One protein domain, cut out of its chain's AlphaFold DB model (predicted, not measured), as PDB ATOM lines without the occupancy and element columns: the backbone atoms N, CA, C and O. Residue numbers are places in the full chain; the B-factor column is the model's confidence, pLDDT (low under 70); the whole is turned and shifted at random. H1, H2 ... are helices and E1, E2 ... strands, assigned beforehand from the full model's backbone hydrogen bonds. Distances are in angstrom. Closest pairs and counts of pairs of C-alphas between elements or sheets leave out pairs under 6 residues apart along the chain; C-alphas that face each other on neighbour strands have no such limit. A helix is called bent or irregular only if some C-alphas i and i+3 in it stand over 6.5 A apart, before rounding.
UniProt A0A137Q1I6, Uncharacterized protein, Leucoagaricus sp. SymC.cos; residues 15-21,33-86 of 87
ATOM      1  N   VAL A  15     -23.032 -20.434  -0.426       83.25
ATOM      2  CA  VAL A  15     -23.823 -20.708  -1.626       83.25
ATOM      3  C   VAL A  15     -23.482 -22.087  -2.160       83.25
ATOM      4  O   VAL A  15     -22.314 -22.441  -2.285       83.25
ATOM      5  N   TYR A  16     -24.521 -22.843  -2.492       84.44
ATOM      6  CA  TYR A  16     -24.408 -24.094  -3.223       84.44
ATOM      7  C   TYR A  16     -24.689 -23.821  -4.694       84.44
ATOM      8  O   TYR A  16     -25.728 -23.237  -5.020       84.44
ATOM      9  N   ILE A  17     -23.759 -24.220  -5.555       81.31
ATOM     10  CA  ILE A  17     -23.871 -24.087  -7.004       81.31
ATOM     11  C   ILE A  17     -23.890 -25.482  -7.607       81.31
ATOM     12  O   ILE A  17     -22.966 -26.259  -7.381       81.31
ATOM     13  N   ASP A  18     -24.928 -25.766  -8.389       79.25
ATOM     14  CA  ASP A  18     -25.085 -27.047  -9.070       79.25
ATOM     15  C   ASP A  18     -25.488 -26.829 -10.542       79.25
ATOM     16  O   ASP A  18     -26.488 -26.141 -10.817       79.25
ATOM     17  N   PRO A  19     -24.702 -27.336 -11.508       74.38
ATOM     18  CA  PRO A  19     -25.067 -27.335 -12.912       74.38
ATOM     19  C   PRO A  19     -26.121 -28.395 -13.209       74.38
ATOM     20  O   PRO A  19     -25.968 -29.577 -12.921       74.38
ATOM     21  N   MET A  20     -27.194 -27.976 -13.876       74.62
ATOM     22  CA  MET A  20     -28.233 -28.880 -14.344       74.62
ATOM     23  C   MET A  20     -28.401 -28.760 -15.856       74.62
ATOM     24  O   MET A  20     -28.774 -27.709 -16.390       74.62
ATOM     25  N   HIS A  21     -28.182 -29.868 -16.560       72.62
ATOM     26  CA  HIS A  21     -28.524 -29.985 -17.971       72.62
ATOM     27  C   HIS A  21     -30.044 -30.043 -18.128       72.62
ATOM     28  O   HIS A  21     -30.672 -31.045 -17.787       72.62
ATOM     29  N   ARG A  33     -28.312 -24.940 -17.026       65.56
ATOM     30  CA  ARG A  33     -28.827 -23.983 -16.054       65.56
ATOM     31  C   ARG A  33     -27.990 -24.114 -14.804       65.56
ATOM     32  O   ARG A  33     -27.804 -25.223 -14.319       65.56
ATOM     33  N   LEU A  34     -27.516 -22.989 -14.286       65.56
ATOM     34  CA  LEU A  34     -26.841 -22.984 -13.001       65.56
ATOM     35  C   LEU A  34     -27.860 -22.613 -11.926       65.56
ATOM     36  O   LEU A  34     -28.533 -21.578 -12.030       65.56
ATOM     37  N   GLY A  35     -28.019 -23.511 -10.958       67.94
ATOM     38  CA  GLY A  35     -28.808 -23.284  -9.757       67.94
ATOM     39  C   GLY A  35     -27.943 -22.695  -8.657       67.94
ATOM     40  O   GLY A  35     -26.830 -23.165  -8.433       67.94
ATOM     41  N   ILE A  36     -28.459 -21.679  -7.974       72.56
ATOM     42  CA  ILE A  36     -27.889 -21.136  -6.742       72.56
ATOM     43  C   ILE A  36     -28.875 -21.413  -5.616       72.56
ATOM     44  O   ILE A  36     -30.018 -20.961  -5.680       72.56
ATOM     45  N   CYS A  37     -28.410 -22.085  -4.566       67.94
ATOM     46  CA  CYS A  37     -29.174 -22.297  -3.342       67.94
ATOM     47  C   CYS A  37     -28.451 -21.657  -2.149       67.94
ATOM     48  O   CYS A  37     -27.300 -21.990  -1.860       67.94
ATOM     49  N   SER A  38     -29.134 -20.770  -1.422       68.56
ATOM     50  CA  SER A  38     -28.660 -20.236  -0.137       68.56
ATOM     51  C   SER A  38     -29.833 -20.010   0.812       68.56
ATOM     52  O   SER A  38     -30.824 -19.403   0.422       68.56
ATOM     53  N   HIS A  39     -29.744 -20.517   2.047       64.56
ATOM     54  CA  HIS A  39     -30.732 -20.293   3.119       64.56
ATOM     55  C   HIS A  39     -32.212 -20.484   2.706       64.56
ATOM     56  O   HIS A  39     -33.087 -19.739   3.139       64.56
ATOM     57  N   GLY A  40     -32.503 -21.483   1.863       66.50
ATOM     58  CA  GLY A  40     -33.864 -21.774   1.384       66.50
ATOM     59  C   GLY A  40     -34.328 -20.937   0.185       66.50
ATOM     60  O   GLY A  40     -35.431 -21.156  -0.310       66.50
ATOM     61  N   TRP A  41     -33.493 -20.025  -0.316       70.56
ATOM     62  CA  TRP A  41     -33.711 -19.309  -1.569       70.56
ATOM     63  C   TRP A  41     -33.028 -20.041  -2.722       70.56
ATOM     64  O   TRP A  41     -31.844 -20.378  -2.628       70.56
ATOM     65  N   VAL A  42     -33.776 -20.279  -3.800       70.00
ATOM     66  CA  VAL A  42     -33.287 -20.966  -4.996       70.00
ATOM     67  C   VAL A  42     -33.461 -20.057  -6.206       70.00
ATOM     68  O   VAL A  42     -34.586 -19.702  -6.559       70.00
ATOM     69  N   GLU A  43     -32.358 -19.709  -6.866       72.31
ATOM     70  CA  GLU A  43     -32.380 -19.010  -8.152       72.31
ATOM     71  C   GLU A  43     -31.830 -19.893  -9.261       72.31
ATOM     72  O   GLU A  43     -30.809 -20.556  -9.108       72.31
ATOM     73  N   TRP A  44     -32.498 -19.848 -10.411       67.88
ATOM     74  CA  TRP A  44     -32.051 -20.518 -11.623       67.88
ATOM     75  C   TRP A  44     -31.834 -19.486 -12.717       67.88
ATOM     76  O   TRP A  44     -32.674 -18.603 -12.950       67.88
ATOM     77  N   ARG A  45     -30.738 -19.633 -13.452       66.69
ATOM     78  CA  ARG A  45     -30.509 -18.879 -14.684       66.69
ATOM     79  C   ARG A  45     -30.136 -19.835 -15.800       66.69
ATOM     80  O   ARG A  45     -29.327 -20.743 -15.621       66.69
ATOM     81  N   ALA A  46     -30.747 -19.616 -16.962       62.78
ATOM     82  CA  ALA A  46     -30.279 -20.199 -18.208       62.78
ATOM     83  C   ALA A  46     -28.964 -19.506 -18.545       62.78
ATOM     84  O   ALA A  46     -28.966 -18.388 -19.052       62.78
ATOM     85  N   ALA A  47     -27.862 -20.115 -18.125       58.66
ATOM     86  CA  ALA A  47     -26.593 -19.418 -18.104       58.66
ATOM     87  C   ALA A  47     -25.658 -19.893 -19.214       58.66
ATOM     88  O   ALA A  47     -24.859 -19.087 -19.671       58.66
ATOM     89  N   LEU A  48     -25.728 -21.145 -19.681       61.34
ATOM     90  CA  LEU A  48     -24.576 -21.723 -20.372       61.34
ATOM     91  C   LEU A  48     -24.972 -22.669 -21.510       61.34
ATOM     92  O   LEU A  48     -25.561 -23.717 -21.284       61.34
ATOM     93  N   THR A  49     -24.591 -22.351 -22.750       58.38
ATOM     94  CA  THR A  49     -24.618 -23.320 -23.867       58.38
ATOM     95  C   THR A  49     -23.502 -24.365 -23.735       58.38
ATOM     96  O   THR A  49     -23.559 -25.416 -24.366       58.38
ATOM     97  N   ARG A  50     -22.467 -24.062 -22.934       64.62
ATOM     98  CA  ARG A  50     -21.334 -24.926 -22.578       64.62
ATOM     99  C   ARG A  50     -20.823 -24.569 -21.185       64.62
ATOM    100  O   ARG A  50     -20.624 -23.392 -20.905       64.62
ATOM    101  N   GLU A  51     -20.555 -25.578 -20.366       67.69
ATOM    102  CA  GLU A  51     -19.887 -25.433 -19.072       67.69
ATOM    103  C   GLU A  51     -18.377 -25.343 -19.283       67.69
ATOM    104  O   GLU A  51     -17.693 -26.347 -19.463       67.69
ATOM    105  N   THR A  52     -17.853 -24.122 -19.331       71.94
ATOM    106  CA  THR A  52     -16.405 -23.870 -19.314       71.94
ATOM    107  C   THR A  52     -16.034 -23.008 -18.117       71.94
ATOM    108  O   THR A  52     -16.849 -22.192 -17.674       71.94
ATOM    109  N   GLU A  53     -14.789 -23.117 -17.651       74.44
ATOM    110  CA  GLU A  53     -14.203 -22.319 -16.559       74.44
ATOM    111  C   GLU A  53     -14.535 -20.817 -16.672       74.44
ATOM    112  O   GLU A  53     -14.995 -20.180 -15.726       74.44
ATOM    113  N   ARG A  54     -14.411 -20.255 -17.882       80.31
ATOM    114  CA  ARG A  54     -14.626 -18.833 -18.154       80.31
ATOM    115  C   ARG A  54     -16.077 -18.444 -17.959       80.31
ATOM    116  O   ARG A  54     -16.382 -17.374 -17.436       80.31
ATOM    117  N   THR A  55     -16.971 -19.290 -18.445       77.12
ATOM    118  CA  THR A  55     -18.400 -19.017 -18.389       77.12
ATOM    119  C   THR A  55     -18.956 -19.206 -16.975       77.12
ATOM    120  O   THR A  55     -19.776 -18.405 -16.528       77.12
ATOM    121  N   LEU A  56     -18.413 -20.171 -16.231       78.50
ATOM    122  CA  LEU A  56     -18.695 -20.380 -14.820       78.50
ATOM    123  C   LEU A  56     -18.193 -19.207 -13.961       78.50
ATOM    124  O   LEU A  56     -18.955 -18.646 -13.174       78.50
ATOM    125  N   GLY A  57     -16.949 -18.764 -14.161       81.44
ATOM    126  CA  GLY A  57     -16.398 -17.603 -13.458       81.44
ATOM    127  C   GLY A  57     -17.177 -16.315 -13.747       81.44
ATOM    128  O   GLY A  57     -17.467 -15.541 -12.835       81.44
ATOM    129  N   GLN A  58     -17.596 -16.102 -15.001       84.12
ATOM    130  CA  GLN A  58     -18.461 -14.973 -15.366       84.12
ATOM    131  C   GLN A  58     -19.819 -15.023 -14.671       84.12
ATOM    132  O   GLN A  58     -20.326 -13.973 -14.273       84.12
ATOM    133  N   PHE A  59     -20.402 -16.213 -14.532       80.06
ATOM    134  CA  PHE A  59     -21.643 -16.393 -13.798       80.06
ATOM    135  C   PHE A  59     -21.469 -16.034 -12.319       80.06
ATOM    136  O   PHE A  59     -22.202 -15.185 -11.817       80.06
ATOM    137  N   ILE A  60     -20.468 -16.609 -11.645       81.25
ATOM    138  CA  ILE A  60     -20.194 -16.346 -10.222       81.25
ATOM    139  C   ILE A  60     -19.966 -14.848  -9.992       81.25
ATOM    140  O   ILE A  60     -20.531 -14.260  -9.070       81.25
ATOM    141  N   PHE A  61     -19.193 -14.200 -10.864       84.25
ATOM    142  CA  PHE A  61     -18.935 -12.770 -10.758       84.25
ATOM    143  C   PHE A  61     -20.204 -11.926 -10.925       84.25
ATOM    144  O   PHE A  61     -20.526 -11.122 -10.053       84.25
ATOM    145  N   LYS A  62     -20.939 -12.101 -12.028       84.88
ATOM    146  CA  LYS A  62     -22.085 -11.239 -12.355       84.88
ATOM    147  C   LYS A  62     -23.301 -11.510 -11.479       84.88
ATOM    148  O   LYS A  62     -23.921 -10.572 -10.986       84.88
ATOM    149  N   GLU A  63     -23.656 -12.778 -11.317       79.25
ATOM    150  CA  GLU A  63     -24.918 -13.169 -10.687       79.25
ATOM    151  C   GLU A  63     -24.789 -13.290  -9.170       79.25
ATOM    152  O   GLU A  63     -25.786 -13.120  -8.467       79.25
ATOM    153  N   ILE A  64     -23.577 -13.545  -8.660       79.19
ATOM    154  CA  ILE A  64     -23.344 -13.710  -7.227       79.19
ATOM    155  C   ILE A  64     -22.628 -12.492  -6.642       79.19
ATOM    156  O   ILE A  64     -23.234 -11.736  -5.883       79.19
ATOM    157  N   LEU A  65     -21.377 -12.243  -7.038       83.19
ATOM    158  CA  LEU A  65     -20.541 -11.208  -6.414       83.19
ATOM    159  C   LEU A  65     -21.048  -9.780  -6.671       83.19
ATOM    160  O   LEU A  65     -21.170  -8.995  -5.732       83.19
ATOM    161  N   CYS A  66     -21.383  -9.424  -7.915       85.75
ATOM    162  CA  CYS A  66     -21.869  -8.080  -8.248       85.75
ATOM    163  C   CYS A  66     -23.256  -7.772  -7.669       85.75
ATOM    164  O   CYS A  66     -23.604  -6.603  -7.514       85.75
ATOM    165  N   ARG A  67     -24.062  -8.801  -7.390       81.25
ATOM    166  CA  ARG A  67     -25.453  -8.643  -6.951       81.25
ATOM    167  C   ARG A  67     -25.600  -8.711  -5.437       81.25
ATOM    168  O   ARG A  67     -26.332  -7.910  -4.864       81.25
ATOM    169  N   TRP A  68     -24.919  -9.662  -4.808       78.38
ATOM    170  CA  TRP A  68     -25.073  -9.971  -3.386       78.38
ATOM    171  C   TRP A  68     -23.852  -9.581  -2.546       78.38
ATOM    172  O   TRP A  68     -23.939  -9.570  -1.320       78.38
ATOM    173  N   GLY A  69     -22.742  -9.204  -3.185       80.00
ATOM    174  CA  GLY A  69     -21.498  -8.838  -2.516       80.00
ATOM    175  C   GLY A  69     -20.604 -10.045  -2.225       80.00
ATOM    176  O   GLY A  69     -20.707 -11.090  -2.863       80.00
ATOM    177  N   GLY A  70     -19.676  -9.876  -1.280       74.06
ATOM    178  CA  GLY A  70     -18.701 -10.908  -0.923       74.06
ATOM    179  C   GLY A  70     -19.352 -12.123  -0.260       74.06
ATOM    180  O   GLY A  70     -20.105 -11.973   0.702       74.06
ATOM    181  N   LEU A  71     -19.018 -13.314  -0.759       78.50
ATOM    182  CA  LEU A  71     -19.360 -14.595  -0.136       78.50
ATOM    183  C   LEU A  71     -18.163 -15.137   0.639       78.50
ATOM    184  O   LEU A  71     -17.019 -14.813   0.323       78.50
ATOM    185  N   GLU A  72     -18.432 -15.986   1.625       81.38
ATOM    186  CA  GLU A  72     -17.388 -16.657   2.405       81.38
ATOM    187  C   GLU A  72     -17.077 -18.051   1.853       81.38
ATOM    188  O   GLU A  72     -15.924 -18.468   1.855       81.38
ATOM    189  N   GLU A  73     -18.089 -18.760   1.345       85.12
ATOM    190  CA  GLU A  73     -17.925 -20.128   0.854       85.12
ATOM    191  C   GLU A  73     -18.836 -20.418  -0.347       85.12
ATOM    192  O   GLU A  73     -20.048 -20.179  -0.313       85.12
ATOM    193  N   ILE A  74     -18.246 -20.987  -1.399       84.81
ATOM    194  CA  ILE A  74     -18.963 -21.560  -2.539       84.81
ATOM    195  C   ILE A  74     -18.751 -23.071  -2.490       84.81
ATOM    196  O   ILE A  74     -17.616 -23.539  -2.497       84.81
ATOM    197  N   VAL A  75     -19.846 -23.827  -2.438       85.44
ATOM    198  CA  VAL A  75     -19.832 -25.290  -2.477       85.44
ATOM    199  C   VAL A  75     -20.374 -25.741  -3.816       85.44
ATOM    200  O   VAL A  75     -21.474 -25.356  -4.211       85.44
ATOM    201  N   THR A  76     -19.600 -26.569  -4.499       84.81
ATOM    202  CA  THR A  76     -19.930 -27.107  -5.816       84.81
ATOM    203  C   THR A  76     -19.754 -28.615  -5.787       84.81
ATOM    204  O   THR A  76     -19.143 -29.161  -4.860       84.81
ATOM    205  N   ASP A  77     -20.274 -29.299  -6.798       81.94
ATOM    206  CA  ASP A  77     -19.835 -30.661  -7.050       81.94
ATOM    207  C   ASP A  77     -18.379 -30.671  -7.557       81.94
ATOM    208  O   ASP A  77     -17.774 -29.636  -7.863       81.94
ATOM    209  N   SER A  78     -17.790 -31.861  -7.629       80.50
ATOM    210  CA  SER A  78     -16.460 -32.071  -8.205       80.50
ATOM    211  C   SER A  78     -16.509 -32.209  -9.733       80.50
ATOM    212  O   SER A  78     -15.739 -32.979 -10.311       80.50
ATOM    213  N   GLY A  79     -17.443 -31.515 -10.392       77.50
ATOM    214  CA  GLY A  79     -17.562 -31.496 -11.842       77.50
ATOM    215  C   GLY A  79     -16.282 -30.976 -12.499       77.50
ATOM    216  O   GLY A  79     -15.599 -30.095 -11.974       77.50
ATOM    217  N   THR A  80     -15.946 -31.507 -13.676       77.19
ATOM    218  CA  THR A  80     -14.695 -31.176 -14.382       77.19
ATOM    219  C   THR A  80     -14.544 -29.680 -14.659       77.19
ATOM    220  O   THR A  80     -13.430 -29.170 -14.623       77.19
ATOM    221  N   ALA A  81     -15.652 -28.965 -14.872       73.44
ATOM    222  CA  ALA A  81     -15.657 -27.517 -15.067       73.44
ATOM    223  C   ALA A  81     -15.273 -26.728 -13.801       73.44
ATOM    224  O   ALA A  81     -14.620 -25.694 -13.913       73.44
ATOM    225  N   PHE A  82     -15.650 -27.211 -12.612       75.62
ATOM    226  CA  PHE A  82     -15.260 -26.595 -11.340       75.62
ATOM    227  C   PHE A  82     -13.818 -26.920 -10.980       75.62
ATOM    228  O   PHE A  82     -13.088 -26.034 -10.555       75.62
ATOM    229  N   VAL A  83     -13.391 -28.167 -11.205       78.56
ATOM    230  CA  VAL A  83     -11.998 -28.577 -10.982       78.56
ATOM    231  C   VAL A  83     -11.050 -27.797 -11.895       78.56
ATOM    232  O   VAL A  83     -10.039 -27.300 -11.419       78.56
ATOM    233  N   ALA A  84     -11.401 -27.621 -13.173       76.75
ATOM    234  CA  ALA A  84     -10.612 -26.814 -14.105       76.75
ATOM    235  C   ALA A  84     -10.555 -25.327 -13.719       76.75
ATOM    236  O   ALA A  84      -9.587 -24.654 -14.034       76.75
ATOM    237  N   ALA A  85     -11.569 -24.805 -13.023       74.50
ATOM    238  CA  ALA A  85     -11.579 -23.418 -12.564       74.50
ATOM    239  C   ALA A  85     -10.700 -23.167 -11.319       74.50
ATOM    240  O   ALA A  85     -10.581 -22.014 -10.900       74.50
ATOM    241  N   LEU A  86     -10.140 -24.218 -10.703       75.12
ATOM    242  CA  LEU A  86      -9.228 -24.119  -9.556       75.12
ATOM    243  C   LEU A  86      -7.744 -24.066  -9.953       75.12
ATOM    244  O   LEU A  86      -6.926 -23.740  -9.091       75.12
TER     245      LEU A  86
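AT A GLANCE: This is residues 15 to 21 and 33 to 86 of the 87 residues of an uncharacterized protein of Leucoagaricus sp. SymC.cos (UniProt A0A137Q1I6). A strongly twisted sheet of four strands, E3, E2, E1 and E4, has one long helix, H1, packed over one face, nearest the E3 side. A short helix, H2, follows E4 near the end of the printed part; it only grazes the sheet and touches the first residues of H1. The printed part has 61 residues, with two named helices and four named strands in the chain order E1, E2, E3, H1, E4, H2. The sheet runs E3, E2, E1, E4 and is mixed, and the class is mixed, helices and strands. The whole is compact and rounded, with a radius of gyration of the C-alphas of 10.8 A and spans of 26 by 22 by 20 A.

IN THESE COORDINATES: Strand E3, residues 41 to 48, is 21.0 A long. E2 holds residues 33 to 38 and is 16.4 A long. E1, residues 15 to 21, is 19.4 A long and begins at C-alpha 15, (-23.823, -20.708, -1.626). E4 is short, residues 73 to 76. Helix H1, residues 53 to 68, is 21.1 A long and begins at C-alpha 53, (-14.203, -22.319, -16.559). It is neither bent nor irregular, but only just: C-alphas 63 and 66 are 6.4 A apart. H2, residues 80 to 84, ends at C-alpha 84, (-10.612, -26.814, -14.105).

HOW THE PARTS SIT: In the sheet, E3 and E4 are the edge strands. E2 and E3 form a hairpin, antiparallel at 157 degrees, with N 36 and O 43 2.8 A apart. E2 and E1 are antiparallel at 157 degrees, with N 20 and O 33 2.9 A apart. E1 and E4 are parallel at 22 degrees, with N 75 and O 15 2.8 A apart. E3 and E4 are apart. H1 is on the sheet, in two layers, a helix on one face of a sheet; the closest C-alphas of E3 and H1, those of Leu 48 and Thr 55, are 7.0 A apart. E3, H1 and E4 form a split strand-helix-strand unit, two strands that run the same way with E2 and E1 between them, and its crossover is right-handed. H1 touches H2 with residues 53 to 56 alone; their closest C-alphas, those of Glu 53 and Ala 81, are 5.6 A apart. H2 is only just on the sheet, with 5 pairs of C-alphas within 10 A, and only grazes it with residues 81 to 83. Every O i to N i+4 pair is within hydrogen-bond range in H2, and 10 of 12 are in H1.

THE WHOLE: The two C-alphas farthest apart, those of Gly 40 and Ala 84, are 28.4 A apart. Residues 22 to 32 are not printed, and C-alphas 21 and 33 across the cut are 6.3 A apart. The links printed whole are tight. The model's mean pLDDT over the printed part is 75.4, and it is under 70 at residues 33 to 35, 37 to 40 and 44 to 51.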